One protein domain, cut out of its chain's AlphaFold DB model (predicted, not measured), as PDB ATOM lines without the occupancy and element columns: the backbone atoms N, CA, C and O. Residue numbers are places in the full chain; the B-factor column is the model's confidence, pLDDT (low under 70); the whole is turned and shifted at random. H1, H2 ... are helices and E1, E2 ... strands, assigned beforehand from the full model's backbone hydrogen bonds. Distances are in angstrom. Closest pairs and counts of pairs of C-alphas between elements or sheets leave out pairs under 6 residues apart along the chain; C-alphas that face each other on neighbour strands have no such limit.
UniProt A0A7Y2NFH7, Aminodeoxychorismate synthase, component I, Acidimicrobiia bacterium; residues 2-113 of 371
ATOM      1  N   ALA A   2     150.002-109.610 182.140       78.44
ATOM      2  CA  ALA A   2     149.633-108.393 181.391       78.44
ATOM      3  C   ALA A   2     150.188-107.101 182.027       78.44
ATOM      4  O   ALA A   2     150.790-106.287 181.338       78.44
ATOM      5  N   GLU A   3     150.082-106.979 183.352       76.88
ATOM      6  CA  GLU A   3     150.671-105.870 184.113       76.88
ATOM      7  C   GLU A   3     152.195-105.770 183.927       76.88
ATOM      8  O   GLU A   3     152.710-104.707 183.600       76.88
ATOM      9  N   ASN A   4     152.926-106.885 184.058       84.75
ATOM     10  CA  ASN A   4     154.379-106.900 183.872       84.75
ATOM     11  C   ASN A   4     154.781-106.435 182.460       84.75
ATOM     12  O   ASN A   4     155.696-105.630 182.333       84.75
ATOM     13  N   LEU A   5     154.058-106.860 181.416       85.38
ATOM     14  CA  LEU A   5     154.303-106.401 180.043       85.38
ATOM     15  C   LEU A   5     154.070-104.892 179.883       85.38
ATOM     16  O   LEU A   5     154.883-104.216 179.261       85.38
ATOM     17  N   MET A   6     153.018-104.350 180.500       84.50
ATOM     18  CA  MET A   6     152.776-102.904 180.514       84.50
ATOM     19  C   MET A   6     153.937-102.146 181.179       84.50
ATOM     20  O   MET A   6     154.371-101.110 180.674       84.50
ATOM     21  N   ILE A   7     154.465-102.665 182.293       87.19
ATOM     22  CA  ILE A   7     155.642-102.081 182.951       87.19
ATOM     23  C   ILE A   7     156.876-102.169 182.055       87.19
ATOM     24  O   ILE A   7     157.615-101.190 181.957       87.19
ATOM     25  N   VAL A   8     157.082-103.296 181.370       90.31
ATOM     26  CA  VAL A   8     158.187-103.452 180.417       90.31
ATOM     27  C   VAL A   8     158.125-102.374 179.342       90.31
ATOM     28  O   VAL A   8     159.123-101.695 179.108       90.31
ATOM     29  N   ASP A   9     156.963-102.155 178.733       89.06
ATOM     30  CA  ASP A   9     156.806-101.141 177.688       89.06
ATOM     31  C   ASP A   9     157.070 -99.722 178.205       89.06
ATOM     32  O   ASP A   9     157.712 -98.916 177.523       89.06
ATOM     33  N   LEU A  10     156.659 -99.421 179.439       88.19
ATOM     34  CA  LEU A  10     156.941 -98.129 180.058       88.19
ATOM     35  C   LEU A  10     158.447 -97.932 180.283       88.19
ATOM     36  O   LEU A  10     158.994 -96.898 179.894       88.19
ATOM     37  N   ILE A  11     159.139 -98.924 180.848       90.44
ATOM     38  CA  ILE A  11     160.587 -98.837 181.087       90.44
ATOM     39  C   ILE A  11     161.365 -98.779 179.767       90.44
ATOM     40  O   ILE A  11     162.324 -98.015 179.666       90.44
ATOM     41  N   ARG A  12     160.929 -99.492 178.718       91.88
ATOM     42  CA  ARG A  12     161.512 -99.371 177.370       91.88
ATOM     43  C   ARG A  12     161.377 -97.954 176.820       91.88
ATOM     44  O   ARG A  12     162.333 -97.431 176.253       91.88
ATOM     45  N   ASN A  13     160.217 -97.322 177.005       90.12
ATOM     46  CA  ASN A  13     160.002 -95.934 176.607       90.12
ATOM     47  C   ASN A  13     160.883 -94.952 177.400       90.12
ATOM     48  O   ASN A  13     161.408 -94.003 176.823       90.12
ATOM     49  N   ASP A  14     161.069 -95.173 178.703       90.44
ATOM     50  CA  ASP A  14     161.942 -94.332 179.530       90.44
ATOM     51  C   ASP A  14     163.429 -94.511 179.161       90.44
ATOM     52  O   ASP A  14     164.126 -93.513 178.976       90.44
ATOM     53  N   LEU A  15     163.894 -95.747 178.936       92.12
ATOM     54  CA  LEU A  15     165.244 -96.034 178.427       92.12
ATOM     55  C   LEU A  15     165.476 -95.459 177.027       92.12
ATOM     56  O   LEU A  15     166.554 -94.943 176.744       92.12
ATOM     57  N   GLY A  16     164.465 -95.495 176.156       92.31
ATOM     58  CA  GLY A  16     164.546 -94.980 174.788       92.31
ATOM     59  C   GLY A  16     164.884 -93.488 174.685       92.31
ATOM     60  O   GLY A  16     165.328 -93.049 173.631       92.31
ATOM     61  N   LYS A  17     164.723 -92.713 175.767       90.88
ATOM     62  CA  LYS A  17     165.083 -91.284 175.822       90.88
ATOM     63  C   LYS A  17     166.589 -91.032 175.938       90.88
ATOM     64  O   LYS A  17     167.023 -89.918 175.672       90.88
ATOM     65  N   ILE A  18     167.354 -92.029 176.387       94.56
ATOM     66  CA  ILE A  18     168.794 -91.924 176.698       94.56
ATOM     67  C   ILE A  18     169.640 -93.009 176.011       94.56
ATOM     68  O   ILE A  18     170.860 -93.060 176.178       94.56
ATOM     69  N   ALA A  19     168.987 -93.919 175.290       95.88
ATOM     70  CA  ALA A  19     169.613 -95.046 174.625       95.88
ATOM     71  C   ALA A  19     169.847 -94.764 173.141       95.88
ATOM     72  O   ALA A  19     169.043 -94.110 172.481       95.88
ATOM     73  N   VAL A  20     170.900 -95.367 172.588       96.38
ATOM     74  CA  VAL A  20     171.153 -95.395 171.148       96.38
ATOM     75  C   VAL A  20     169.915 -95.962 170.435       96.38
ATOM     76  O   VAL A  20     169.445 -97.042 170.825       96.38
ATOM     77  N   PRO A  21     169.390 -95.295 169.386       93.25
ATOM     78  CA  PRO A  21     168.207 -95.759 168.671       93.25
ATOM     79  C   PRO A  21     168.314 -97.225 168.231       93.25
ATOM     80  O   PRO A  21     169.300 -97.636 167.621       93.25
ATOM     81  N   GLY A  22     167.290 -98.018 168.558       92.50
ATOM     82  CA  GLY A  22     167.231 -99.451 168.244       92.50
ATOM     83  C   GLY A  22     168.018-100.371 169.187       92.50
ATOM     84  O   GLY A  22     168.056-101.570 168.937       92.50
ATOM     85  N   SER A  23     168.635 -99.851 170.256       95.56
ATOM     86  CA  SER A  23     169.404-100.670 171.210       95.56
ATOM     87  C   SER A  23     168.615-101.184 172.417       95.56
ATOM     88  O   SER A  23     169.152-102.000 173.159       95.56
ATOM     89  N   VAL A  24     167.385-100.703 172.631       95.62
ATOM     90  CA  VAL A  24     166.541-101.105 173.767       95.62
ATOM     91  C   VAL A  24     165.887-102.454 173.474       95.62
ATOM     92  O   VAL A  24     165.020-102.540 172.598       95.62
ATOM     93  N   ASP A  25     166.252-103.474 174.241       93.81
ATOM     94  CA  ASP A  25     165.788-104.851 174.071       93.81
ATOM     95  C   ASP A  25     165.321-105.465 175.398       93.81
ATOM     96  O   ASP A  25     165.807-105.097 176.465       93.81
ATOM     97  N   ALA A  26     164.361-106.389 175.339       92.06
ATOM     98  CA  ALA A  26     163.871-107.122 176.504       92.06
ATOM     99  C   ALA A  26     164.375-108.569 176.442       92.06
ATOM    100  O   ALA A  26     163.812-109.400 175.731       92.06
ATOM    101  N   THR A  27     165.454-108.854 177.173       89.31
ATOM    102  CA  THR A  27     166.237-110.094 177.046       89.31
ATOM    103  C   THR A  27     165.647-111.273 177.818       89.31
ATOM    104  O   THR A  27     165.863-112.423 177.439       89.31
ATOM    105  N   ALA A  28     164.849-111.004 178.854       87.94
ATOM    106  CA  ALA A  28     164.091-112.003 179.604       87.94
ATOM    107  C   ALA A  28     162.722-111.426 179.976       87.94
ATOM    108  O   ALA A  28     162.637-110.311 180.489       87.94
ATOM    109  N   LEU A  29     161.638-112.150 179.694       88.50
ATOM    110  CA  LEU A  29     160.275-111.650 179.880       88.50
ATOM    111  C   LEU A  29     159.450-112.599 180.739       88.50
ATOM    112  O   LEU A  29     159.169-113.724 180.330       88.50
ATOM    113  N   CYS A  30     158.929-112.071 181.848       85.81
ATOM    114  CA  CYS A  30     158.047-112.777 182.774       85.81
ATOM    115  C   CYS A  30     158.681-114.041 183.380       85.81
ATOM    116  O   CYS A  30     157.975-115.033 183.586       85.81
ATOM    117  N   ASP A  31     159.977-113.985 183.678       87.75
ATOM    118  CA  ASP A  31     160.675-115.032 184.415       87.75
ATOM    119  C   ASP A  31     160.152-115.093 185.852       87.75
ATOM    120  O   ASP A  31     159.731-114.089 186.428       87.75
ATOM    121  N   LEU A  32     160.110-116.294 186.424       85.25
ATOM    122  CA  LEU A  32     159.645-116.510 187.790       85.25
ATOM    123  C   LEU A  32     160.840-116.752 188.704       85.25
ATOM    124  O   LEU A  32     161.513-117.775 188.610       85.25
ATOM    125  N   GLU A  33     161.050-115.829 189.633       79.69
ATOM    126  CA  GLU A  33     162.051-115.928 190.686       79.69
ATOM    127  C   GLU A  33     161.388-116.283 192.017       79.69
ATOM    128  O   GLU A  33     160.331-115.758 192.374       79.69
ATOM    129  N   ARG A  34     162.013-117.183 192.776       69.19
ATOM    130  CA  ARG A  34     161.491-117.637 194.067       69.19
ATOM    131  C   ARG A  34     162.172-116.897 195.215       69.19
ATOM    132  O   ARG A  34     163.384-117.005 195.373       69.19
ATOM    133  N   PHE A  35     161.388-116.235 196.060       68.44
ATOM    134  CA  PHE A  35     161.821-115.658 197.337       68.44
ATOM    135  C   PHE A  35     161.261-116.472 198.519       68.44
ATOM    136  O   PHE A  35     160.408-117.338 198.328       68.44
ATOM    137  N   GLU A  36     161.728-116.196 199.746       57.59
ATOM    138  CA  GLU A  36     161.341-116.938 200.969       57.59
ATOM    139  C   GLU A  36     159.816-116.997 201.168       57.59
ATOM    140  O   GLU A  36     159.287-118.019 201.594       57.59
ATOM    141  N   THR A  37     159.103-115.919 200.833       58.12
ATOM    142  CA  THR A  37     157.661-115.790 201.092       58.12
ATOM    143  C   THR A  37     156.797-115.669 199.836       58.12
ATOM    144  O   THR A  37     155.575-115.705 199.947       58.12
ATOM    145  N   VAL A  38     157.382-115.503 198.642       65.62
ATOM    146  CA  VAL A  38     156.624-115.184 197.419       65.62
ATOM    147  C   VAL A  38     157.374-115.588 196.148       65.62
ATOM    148  O   VAL A  38     158.603-115.572 196.104       65.62
ATOM    149  N   TRP A  39     156.636-115.913 195.087       75.19
ATOM    150  CA  TRP A  39     157.175-115.958 193.727       75.19
ATOM    151  C   TRP A  39     157.046-114.580 193.086       75.19
ATOM    152  O   TRP A  39     155.947-114.032 193.010       75.19
ATOM    153  N   GLN A  40     158.154-114.021 192.614       80.69
ATOM    154  CA  GLN A  40     158.168-112.734 191.933       80.69
ATOM    155  C   GLN A  40     158.371-112.939 190.434       80.69
ATOM    156  O   GLN A  40     159.284-113.636 190.007       80.69
ATOM    157  N   MET A  41     157.516-112.307 189.635       86.62
ATOM    158  CA  MET A  41     157.676-112.260 188.186       86.62
ATOM    159  C   MET A  41     158.608-111.103 187.807       86.62
ATOM    160  O   MET A  41     158.296-109.949 188.109       86.62
ATOM    161  N   THR A  42     159.720-111.398 187.141       89.00
ATOM    162  CA  THR A  42     160.750-110.439 186.728       89.00
ATOM    163  C   THR A  42     160.875-110.381 185.203       89.00
ATOM    164  O   THR A  42     160.480-111.293 184.481       89.00
ATOM    165  N   SER A  43     161.344-109.241 184.698       91.44
ATOM    166  CA  SER A  43     161.645-109.031 183.279       91.44
ATOM    167  C   SER A  43     162.886-108.154 183.173       91.44
ATOM    168  O   SER A  43     162.984-107.147 183.879       91.44
ATOM    169  N   THR A  44     163.803-108.521 182.285       92.81
ATOM    170  CA  THR A  44     165.085-107.844 182.070       92.81
ATOM    171  C   THR A  44     165.030-107.026 180.788       92.81
ATOM    172  O   THR A  44     164.612-107.517 179.740       92.81
ATOM    173  N   ILE A  45     165.451-105.764 180.885       93.94
ATOM    174  CA  ILE A  45     165.506-104.815 179.772       93.94
ATOM    175  C   ILE A  45     166.909-104.225 179.732       93.94
ATOM    176  O   ILE A  45     167.416-103.736 180.742       93.94
ATOM    177  N   GLU A  46     167.518-104.251 178.556       94.94
ATOM    178  CA  GLU A  46     168.880-103.799 178.311       94.94
ATOM    179  C   GLU A  46     168.890-102.718 177.232       94.94
ATOM    180  O   GLU A  46     168.053-102.699 176.330       94.94
ATOM    181  N   ALA A  47     169.838-101.787 177.328       95.06
ATOM    182  CA  ALA A  47     170.015-100.726 176.348       95.06
ATOM    183  C   ALA A  47     171.472-100.259 176.301       95.06
ATOM    184  O   ALA A  47     172.185-100.294 177.308       95.06
ATOM    185  N   LYS A  48     171.912 -99.770 175.137       95.19
ATOM    186  CA  LYS A  48     173.206 -99.086 175.005       95.19
ATOM    187  C   LYS A  48     172.978 -97.592 175.171       95.19
ATOM    188  O   LYS A  48     172.236 -97.008 174.391       95.19
ATOM    189  N   LEU A  49     173.609 -96.983 176.170       93.81
ATOM    190  CA  LEU A  49     173.503 -95.540 176.405       93.81
ATOM    191  C   LEU A  49     174.202 -94.741 175.300       93.81
ATOM    192  O   LEU A  49     175.184 -95.207 174.713       93.81
ATOM    193  N   GLU A  50     173.702 -93.537 175.028       91.88
ATOM    194  CA  GLU A  50     174.382 -92.594 174.145       91.88
ATOM    195  C   GLU A  50     175.749 -92.166 174.717       91.88
ATOM    196  O   GLU A  50     176.021 -92.211 175.920       91.88
ATOM    197  N   ALA A  51     176.666 -91.766 173.834       90.88
ATOM    198  CA  ALA A  51     177.974 -91.297 174.272       90.88
ATOM    199  C   ALA A  51     177.828 -89.987 175.065       90.88
ATOM    200  O   ALA A  51     177.245 -89.023 174.578       90.88
ATOM    201  N   GLY A  52     178.401 -89.942 176.270       90.31
ATOM    202  CA  GLY A  52     178.336 -88.767 177.143       90.31
ATOM    203  C   GLY A  52     177.132 -88.729 178.089       90.31
ATOM    204  O   GLY A  52     177.055 -87.797 178.886       90.31
ATOM    205  N   THR A  53     176.245 -89.733 178.069       92.25
ATOM    206  CA  THR A  53     175.159 -89.861 179.054       92.25
ATOM    207  C   THR A  53     175.731 -89.953 180.468       92.25
ATOM    208  O   THR A  53     176.514 -90.851 180.796       92.25
ATOM    209  N   SER A  54     175.340 -89.012 181.320       91.12
ATOM    210  CA  SER A  54     175.737 -88.976 182.721       91.12
ATOM    211  C   SER A  54     174.821 -89.851 183.584       91.12
ATOM    212  O   SER A  54     173.696 -90.180 183.213       91.12
ATOM    213  N   VAL A  55     175.270 -90.196 184.795       88.88
ATOM    214  CA  VAL A  55     174.426 -90.902 185.779       88.88
ATOM    215  C   VAL A  55     173.168 -90.093 186.119       88.88
ATOM    216  O   VAL A  55     172.108 -90.673 186.328       88.88
ATOM    217  N   THR A  56     173.260 -88.761 186.149       90.88
ATOM    218  CA  THR A  56     172.106 -87.887 186.404       90.88
ATOM    219  C   THR A  56     171.072 -87.948 185.283       90.88
ATOM    220  O   THR A  56     169.882 -87.921 185.582       90.88
ATOM    221  N   ASP A  57     171.500 -88.118 184.027       93.06
ATOM    222  CA  ASP A  57     170.582 -88.315 182.893       93.06
ATOM    223  C   ASP A  57     169.849 -89.655 183.018       93.06
ATOM    224  O   ASP A  57     168.634 -89.723 182.836       93.06
ATOM    225  N   VAL A  58     170.571 -90.713 183.410       92.12
ATOM    226  CA  VAL A  58     169.986 -92.039 183.663       92.12
ATOM    227  C   VAL A  58     168.941 -91.968 184.776       92.12
ATOM    228  O   VAL A  58     167.820 -92.446 184.605       92.12
ATOM    229  N   LEU A  59     169.281 -91.343 185.907       90.94
ATOM    230  CA  LEU A  59     168.355 -91.199 187.028       90.94
ATOM    231  C   LEU A  59     167.138 -90.344 186.654       90.94
ATOM    232  O   LEU A  59     166.019 -90.727 186.984       90.94
ATOM    233  N   GLY A  60     167.330 -89.238 185.931       90.88
ATOM    234  CA  GLY A  60     166.240 -88.364 185.491       90.88
ATOM    235  C   GLY A  60     165.290 -89.019 184.483       90.88
ATOM    236  O   GLY A  60     164.103 -88.695 184.459       90.88
ATOM    237  N   ALA A  61     165.782 -89.955 183.669       90.81
ATOM    238  CA  ALA A  61     164.949 -90.710 182.739       90.81
ATOM    239  C   ALA A  61     164.168 -91.839 183.431       90.81
ATOM    240  O   ALA A  61     162.983 -92.028 183.146       90.81
ATOM    241  N   LEU A  62     164.824 -92.582 184.332       90.19
ATOM    242  CA  LEU A  62     164.280 -93.813 184.913       90.19
ATOM    243  C   LEU A  62     163.507 -93.608 186.218       90.19
ATOM    244  O   LEU A  62     162.639 -94.424 186.527       90.19
ATOM    245  N   PHE A  63     163.775 -92.543 186.977       89.88
ATOM    246  CA  PHE A  63     163.152 -92.306 188.280       89.88
ATOM    247  C   PHE A  63     162.268 -91.044 188.305       89.88
ATOM    248  O   PHE A  63     162.584 -90.057 187.645       89.88
ATOM    249  N   PRO A  64     161.160 -91.049 189.076       88.12
ATOM    250  CA  PRO A  64     160.564 -92.215 189.740       88.12
ATOM    251  C   PRO A  64     160.133 -93.273 188.715       88.12
ATOM    252  O   PRO A  64     159.741 -92.940 187.595       88.12
ATOM    253  N   SER A  65     160.254 -94.554 189.069       88.38
ATOM    254  CA  SER A  65     159.998 -95.641 188.118       88.38
ATOM    255  C   SER A  65     158.560 -95.603 187.604       88.38
ATOM    256  O   SER A  65     157.611 -95.332 188.346       88.38
ATOM    257  N   GLY A  66     158.369 -95.929 186.327       84.12
ATOM    258  CA  GLY A  66     157.035 -96.153 185.773       84.12
ATOM    259  C   GLY A  66     156.208 -97.178 186.530       84.12
ATOM    260  O   GLY A  66     154.998 -97.019 186.657       84.12
ATOM    261  N   SER A  67     156.872 -98.189 187.093       83.62
ATOM    262  CA  SER A  67     156.229 -99.259 187.860       83.62
ATOM    263  C   SER A  67     155.550 -98.795 189.146       83.62
ATOM    264  O   SER A  67     154.704 -99.510 189.666       83.62
ATOM    265  N   VAL A  68     155.896 -97.611 189.655       88.38
ATOM    266  CA  VAL A  68     155.337 -97.051 190.900       88.38
ATOM    267  C   VAL A  68     154.576 -95.745 190.686       88.38
ATOM    268  O   VAL A  68     153.986 -95.205 191.622       88.38
ATOM    269  N   THR A  69     154.600 -95.228 189.457       87.94
ATOM    270  CA  THR A  69     153.926 -93.981 189.079       87.94
ATOM    271  C   THR A  69     152.758 -94.206 188.138       87.94
ATOM    272  O   THR A  69     151.827 -93.420 188.179       87.94
ATOM    273  N   GLY A  70     152.766 -95.258 187.318       85.69
ATOM    274  CA  GLY A  70     151.732 -95.521 186.320       85.69
ATOM    275  C   GLY A  70     151.906 -94.724 185.021       85.69
ATOM    276  O   GLY A  70     152.873 -93.986 184.821       85.69
ATOM    277  N   ALA A  71     150.948 -94.889 184.106       84.81
ATOM    278  CA  ALA A  71     150.959 -94.269 182.784       84.81
ATOM    279  C   ALA A  71     149.644 -93.522 182.500       84.81
ATOM    280  O   ALA A  71     148.582 -94.070 182.792       84.81
ATOM    281  N   PRO A  72     149.682 -92.333 181.862       87.19
ATOM    282  CA  PRO A  72     150.864 -91.533 181.516       87.19
ATOM    283  C   PRO A  72     151.502 -90.838 182.735       87.19
ATOM    284  O   PRO A  72     150.831 -90.084 183.441       87.19
ATOM    285  N   LYS A  73     152.823 -91.007 182.921       85.56
ATOM    286  CA  LYS A  73     153.585 -90.551 184.105       85.56
ATOM    287  C   LYS A  73     153.282 -89.101 184.548       85.56
ATOM    288  O   LYS A  73     153.001 -88.919 185.729       85.56
ATOM    289  N   PRO A  74     153.252 -88.068 183.674       87.94
ATOM    290  CA  PRO A  74     152.975 -86.695 184.118       87.94
ATOM    291  C   PRO A  74     151.579 -86.504 184.726       87.94
ATOM    292  O   PRO A  74     151.429 -85.786 185.712       87.94
ATOM    293  N   SER A  75     150.560 -87.150 184.152       91.44
ATOM    294  CA  SER A  75     149.185 -87.049 184.651       91.44
ATOM    295  C   SER A  75     149.034 -87.798 185.968       91.44
ATOM    296  O   SER A  75     148.429 -87.277 186.900       91.44
ATOM    297  N   THR A  76     149.605 -89.001 186.064       90.50
ATOM    298  CA  THR A  76     149.485 -89.805 187.281       90.50
ATOM    299  C   THR A  76     150.262 -89.194 188.440       90.50
ATOM    300  O   THR A  76     149.740 -89.137 189.546       90.50
ATOM    301  N   MET A  77     151.448 -88.627 188.191       90.44
ATOM    302  CA  MET A  77     152.199 -87.891 189.215       90.44
ATOM    303  C   MET A  77     151.434 -86.679 189.757       90.44
ATOM    304  O   MET A  77     151.529 -86.396 190.948       90.44
ATOM    305  N   LYS A  78     150.646 -85.989 188.920       92.62
ATOM    306  CA  LYS A  78     149.771 -84.905 189.385       92.62
ATOM    307  C   LYS A  78     148.665 -85.431 190.304       92.62
ATOM    308  O   LYS A  78     148.460 -84.878 191.371       92.62
ATOM    309  N   ILE A  79     148.000 -86.517 189.910       92.56
ATOM    310  CA  ILE A  79     146.953 -87.151 190.727       92.56
ATOM    311  C   ILE A  79     147.521 -87.613 192.074       92.56
ATOM    312  O   ILE A  79     146.897 -87.389 193.101       92.56
ATOM    313  N   ILE A  80     148.712 -88.220 192.077       91.25
ATOM    314  CA  ILE A  80     149.409 -88.632 193.302       91.25
ATOM    315  C   ILE A  80     149.645 -87.422 194.213       91.25
ATOM    316  O   ILE A  80     149.281 -87.470 195.382       91.25
ATOM    317  N   ALA A  81     150.185 -86.327 193.672       92.00
ATOM    318  CA  ALA A  81     150.435 -85.107 194.437       92.00
ATOM    319  C   ALA A  81     149.150 -84.434 194.958       92.00
ATOM    320  O   ALA A  81     149.189 -83.800 196.006       92.00
ATOM    321  N   ASP A  82     148.028 -84.565 194.242       94.94
ATOM    322  CA  ASP A  82     146.727 -84.030 194.662       94.94
ATOM    323  C   ASP A  82     146.056 -84.904 195.750       94.94
ATOM    324  O   ASP A  82     145.242 -84.402 196.525       94.94
ATOM    325  N   LEU A  83     146.355 -86.211 195.793       92.94
ATOM    326  CA  LEU A  83     145.738 -87.178 196.714       92.94
ATOM    327  C   LEU A  83     146.541 -87.418 198.000       92.94
ATOM    328  O   LEU A  83     145.944 -87.721 199.033       92.94
ATOM    329  N   GLU A  84     147.869 -87.353 197.941       92.38
ATOM    330  CA  GLU A  84     148.741 -87.644 199.080       92.38
ATOM    331  C   GLU A  84     148.961 -86.401 199.943       92.38
ATOM    332  O   GLU A  84     149.163 -85.300 199.438       92.38
ATOM    333  N   ALA A  85     148.915 -86.578 201.266       92.50
ATOM    334  CA  ALA A  85     149.067 -85.472 202.210       92.50
ATOM    335  C   ALA A  85     150.508 -84.940 202.275       92.50
ATOM    336  O   ALA A  85     150.710 -83.754 202.529       92.50
ATOM    337  N   ASP A  86     151.487 -85.807 202.012       90.56
ATOM    338  CA  ASP A  86     152.910 -85.539 202.189       90.56
ATOM    339  C   ASP A  86     153.735 -86.191 201.064       90.56
ATOM    340  O   ASP A  86     153.298 -87.176 200.458       90.56
ATOM    341  N   PRO A  87     154.947 -85.687 200.763       89.69
ATOM    342  CA  PRO A  87     155.850 -86.339 199.819       89.69
ATOM    343  C   PRO A  87     156.291 -87.722 200.315       89.69
ATOM    344  O   PRO A  87     156.695 -87.873 201.463       89.69
ATOM    345  N   ARG A  88     156.367 -88.708 199.413       90.00
ATOM    346  CA  ARG A  88     156.771 -90.099 199.724       90.00
ATOM    347  C   ARG A  88     158.211 -90.279 200.247       90.00
ATOM    348  O   ARG A  88     158.606 -91.388 200.600       90.00
ATOM    349  N   GLY A  89     159.037 -89.232 200.252       89.25
ATOM    350  CA  GLY A  89     160.428 -89.310 200.703       89.25
ATOM    351  C   GLY A  89     161.237 -90.367 199.941       89.25
ATOM    352  O   GLY A  89     161.333 -90.325 198.714       89.25
ATOM    353  N   ALA A  90     161.834 -91.317 200.669       90.06
ATOM    354  CA  ALA A  90     162.573 -92.419 200.055       90.06
ATOM    355  C   ALA A  90     161.654 -93.443 199.368       90.06
ATOM    356  O   ALA A  90     162.092 -94.103 198.428       90.06
ATOM    357  N   TYR A  91     160.395 -93.587 199.797       92.12
ATOM    358  CA  TYR A  91     159.465 -94.545 199.204       92.12
ATOM    359  C   TYR A  91     159.176 -94.193 197.736       92.12
ATOM    360  O   TYR A  91     158.926 -93.043 197.384       92.12
ATOM    361  N   CYS A  92     159.250 -95.196 196.855       91.06
ATOM    362  CA  CYS A  92     159.209 -95.056 195.392       91.06
ATOM    363  C   CYS A  92     160.384 -94.264 194.770       91.06
ATOM    364  O   CYS A  92     160.390 -94.046 193.554       91.06
ATOM    365  N   GLY A  93     161.384 -93.873 195.568       90.75
ATOM    366  CA  GLY A  93     162.629 -93.245 195.123       90.75
ATOM    367  C   GLY A  93     163.690 -94.254 194.665       90.75
ATOM    368  O   GLY A  93     163.413 -95.444 194.507       90.75
ATOM    369  N   ALA A  94     164.921 -93.776 194.455       91.12
ATOM    370  CA  ALA A  94     166.072 -94.604 194.088       91.12
ATOM    371  C   ALA A  94     166.955 -94.897 195.312       91.12
ATOM    372  O   ALA A  94     167.364 -93.973 196.014       91.12
ATOM    373  N   ILE A  95     167.306 -96.166 195.530       91.75
ATOM    374  CA  ILE A  95     168.283 -96.607 196.535       91.75
ATOM    375  C   ILE A  95     169.336 -97.490 195.871       91.75
ATOM    376  O   ILE A  95     169.002 -98.380 195.094       91.75
ATOM    377  N   GLY A  96     170.618 -97.256 196.136       92.06
ATOM    378  CA  GLY A  96     171.674 -98.005 195.462       92.06
ATOM    379  C   GLY A  96     173.066 -97.451 195.700       92.06
ATOM    380  O   GLY A  96     173.301 -96.735 196.673       92.06
ATOM    381  N   TYR A  97     173.990 -97.786 194.802       92.00
ATOM    382  CA  TYR A  97     175.390 -97.391 194.902       92.00
ATOM    383  C   TYR A  97     175.975 -96.921 193.567       92.00
ATOM    384  O   TYR A  97     175.509 -97.274 192.481       92.00
ATOM    385  N   LEU A  98     177.071 -96.166 193.677       91.94
ATOM    386  CA  LEU A  98     177.982 -95.818 192.590       91.94
ATOM    387  C   LEU A  98     179.376 -96.334 192.940       91.94
ATOM    388  O   LEU A  98     179.950 -95.937 193.953       91.94
ATOM    389  N   ALA A  99     179.921 -97.221 192.112       90.69
ATOM    390  CA  ALA A  99     181.270 -97.740 192.307       90.69
ATOM    391  C   ALA A  99     182.316 -96.644 192.013       90.69
ATOM    392  O   ALA A  99     182.008 -95.671 191.324       90.69
ATOM    393  N   PRO A 100     183.571 -96.752 192.479       87.94
ATOM    394  CA  PRO A 100     184.669 -95.908 192.002       87.94
ATOM    395  C   PRO A 100     185.109 -96.302 190.573       87.94
ATOM    396  O   PRO A 100     184.843 -97.424 190.132       87.94
ATOM    397  N   PRO A 101     185.715 -95.390 189.789       85.12
ATOM    398  CA  PRO A 101     186.211 -95.725 188.452       85.12
ATOM    399  C   PRO A 101     187.263 -96.843 188.509       85.12
ATOM    400  O   PRO A 101     188.116 -96.825 189.392       85.12
ATOM    401  N   GLY A 102     187.212 -97.799 187.575       84.25
ATOM    402  CA  GLY A 102     188.149 -98.933 187.524       84.25
ATOM    403  C   GLY A 102     187.830-100.097 188.474       84.25
ATOM    404  O   GLY A 102     188.664-100.978 188.632       84.25
ATOM    405  N   SER A 103     186.657-100.099 189.114       86.50
ATOM    406  CA  SER A 103     186.168-101.247 189.888       86.50
ATOM    407  C   SER A 103     185.738-102.404 188.974       86.50
ATOM    408  O   SER A 103     185.183-102.161 187.905       86.50
ATOM    409  N   ASP A 104     185.913-103.642 189.446       88.44
ATOM    410  CA  ASP A 104     185.432-104.869 188.785       88.44
ATOM    411  C   ASP A 104     183.904-105.074 188.899       88.44
ATOM    412  O   ASP A 104     183.355-106.044 188.380       88.44
ATOM    413  N   MET A 105     183.201-104.168 189.587       83.88
ATOM    414  CA  MET A 105     181.748-104.188 189.776       83.88
ATOM    415  C   MET A 105     181.034-103.276 188.765       83.88
ATOM    416  O   MET A 105     181.646-102.352 188.220       83.88
ATOM    417  N   PRO A 106     179.709-103.444 188.557       86.69
ATOM    418  CA  PRO A 106     178.923-102.492 187.780       86.69
ATOM    419  C   PRO A 106     179.117-101.054 188.277       86.69
ATOM    420  O   PRO A 106     179.121-100.797 189.484       86.69
ATOM    421  N   ARG A 107     179.244-100.107 187.336       86.38
ATOM    422  CA  ARG A 107     179.498 -98.684 187.625       86.38
ATOM    423  C   ARG A 107     178.472 -98.084 188.592       86.38
ATOM    424  O   ARG A 107     178.827 -97.240 189.414       86.38
ATOM    425  N   ALA A 108     177.220 -98.499 188.459       90.06
ATOM    426  CA  ALA A 108     176.105 -98.089 189.289       90.06
ATOM    427  C   ALA A 108     175.089 -99.229 189.369       90.06
ATOM    428  O   ALA A 108     174.893 -99.935 188.378       90.06
ATOM    429  N   SER A 109     174.423 -99.380 190.509       92.19
ATOM    430  CA  SER A 109     173.256-100.252 190.637       92.19
ATOM    431  C   SER A 109     172.258 -99.604 191.578       92.19
ATOM    432  O   SER A 109     172.618 -99.216 192.692       92.19
ATOM    433  N   PHE A 110     171.020 -99.461 191.113       92.44
ATOM    434  CA  PHE A 110     169.940 -98.819 191.846       92.44
ATOM    435  C   PHE A 110     168.683 -99.676 191.790       92.44
ATOM    436  O   PHE A 110     168.376-100.288 190.772       92.44
ATOM    437  N   ASN A 111     167.936 -99.648 192.883       92.25
ATOM    438  CA  ASN A 111     166.616-100.225 193.028       92.25
ATOM    439  C   ASN A 111     165.596 -99.124 193.301       92.25
ATOM    440  O   ASN A 111     165.926 -98.051 193.812       92.25
ATOM    441  N   VAL A 112     164.334 -99.420 192.998       92.25
ATOM    442  CA  VAL A 112     163.217 -98.614 193.487       92.25
ATOM    443  C   VAL A 112     162.999 -98.975 194.952       92.25
ATOM    444  O   VAL A 112     162.803-100.146 195.275       92.25
ATOM    445  N   ALA A 113     163.031 -97.984 195.836       92.38
ATOM    446  CA  ALA A 113     162.788 -98.172 197.260       92.38
ATOM    447  C   ALA A 113     161.294 -98.447 197.507       92.38
ATOM    448  O   ALA A 113     160.496 -97.561 197.800       92.38
TER     449      ALA A 113
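Overview. This is residues 2 to 113 of the 371 residues of the protein "Aminodeoxychorismate synthase, component I" of Acidimicrobiia bacterium (UniProt A0A7Y2NFH7). A long two-strand hairpin, E1 and E2, has the longest helix, H1, packed beside it; the short helices H2 and H3 pack on parts of H1, and a second, shorter hairpin, E3 and E4, lies only just apart from H2. H4 lies at one end of the longest axis, where residues 81 to 87, of which 81 to 83 belong to H4, stick out. The 112 printed residues include four named helices and four named strands, in the order H1 E1 E2 H2 H3 H4 E3 E4; the class is mixed, and the two sheets, E1 - E2 and E3 - E4, are each antiparallel. The whole is only just compact, close to loose, with a radius of gyration of the C-alphas of 15.4 A and spans of 44 by 32 by 29 A.

Arrangement. E1, residues 25 to 34, and E2, residues 39 to 46, form an antiparallel hairpin, their directions at 161 degrees; N 33 and O 40 are within hydrogen-bond range at 2.8 A, and so are N 46 and O 25 at 2.8 A. E1 bends by 54 degrees at residue 30. The closest C-alphas of E2 and H1, residues 2 to 15, are those of Ser 43 and Val 8, 7.2 A apart. H2, residues 55 to 62, touches residues 11 to 15 of H1 alone, the closest C-alphas being those of Ala 61 and Asp 14 at 5.7 A; their lines stand at 36 degrees, only just a steep tilt, opposite ways. H3, residues 66 to 69, touches residues 7 to 11 of H1 alone, with the C-alphas of Ser 67 and Ile 7 closest at 5.7 A. H4, residues 73 to 83, and H3 only just touch, and only at the corner by their link, with 3 pairs of C-alphas within 8 A, the closest those of Met 77 and Thr 69 at 6.3 A. E3, residues 94 to 98, and E4, residues 108 to 112, form the other antiparallel hairpin, at 169 degrees; N 111 and O 95 are 2.8 A apart, within hydrogen-bond range. H2 is only just apart from E3 and from E4, at 8.2 A each. In H1, H2 and H4 every O i to N i+4 pair is within hydrogen-bond range; H3 is too short for such a pair.

Along the chain. H1 begins at C-alpha 2, (149.633, -108.393, 181.391), and is 20.1 A long. E1 is 24.1 A long, E2 22.9 A and H4 15.2 A. E4 ends at C-alpha 112, (163.217, -98.614, 193.487).

Size, cuts and confidence. The C-alphas farthest apart are those of Leu 83 and Gly 102, 45.0 A. The printed part has no cut and no long link. The mean pLDDT of the printed part is 88.6; residues 34 to 38 are under 70.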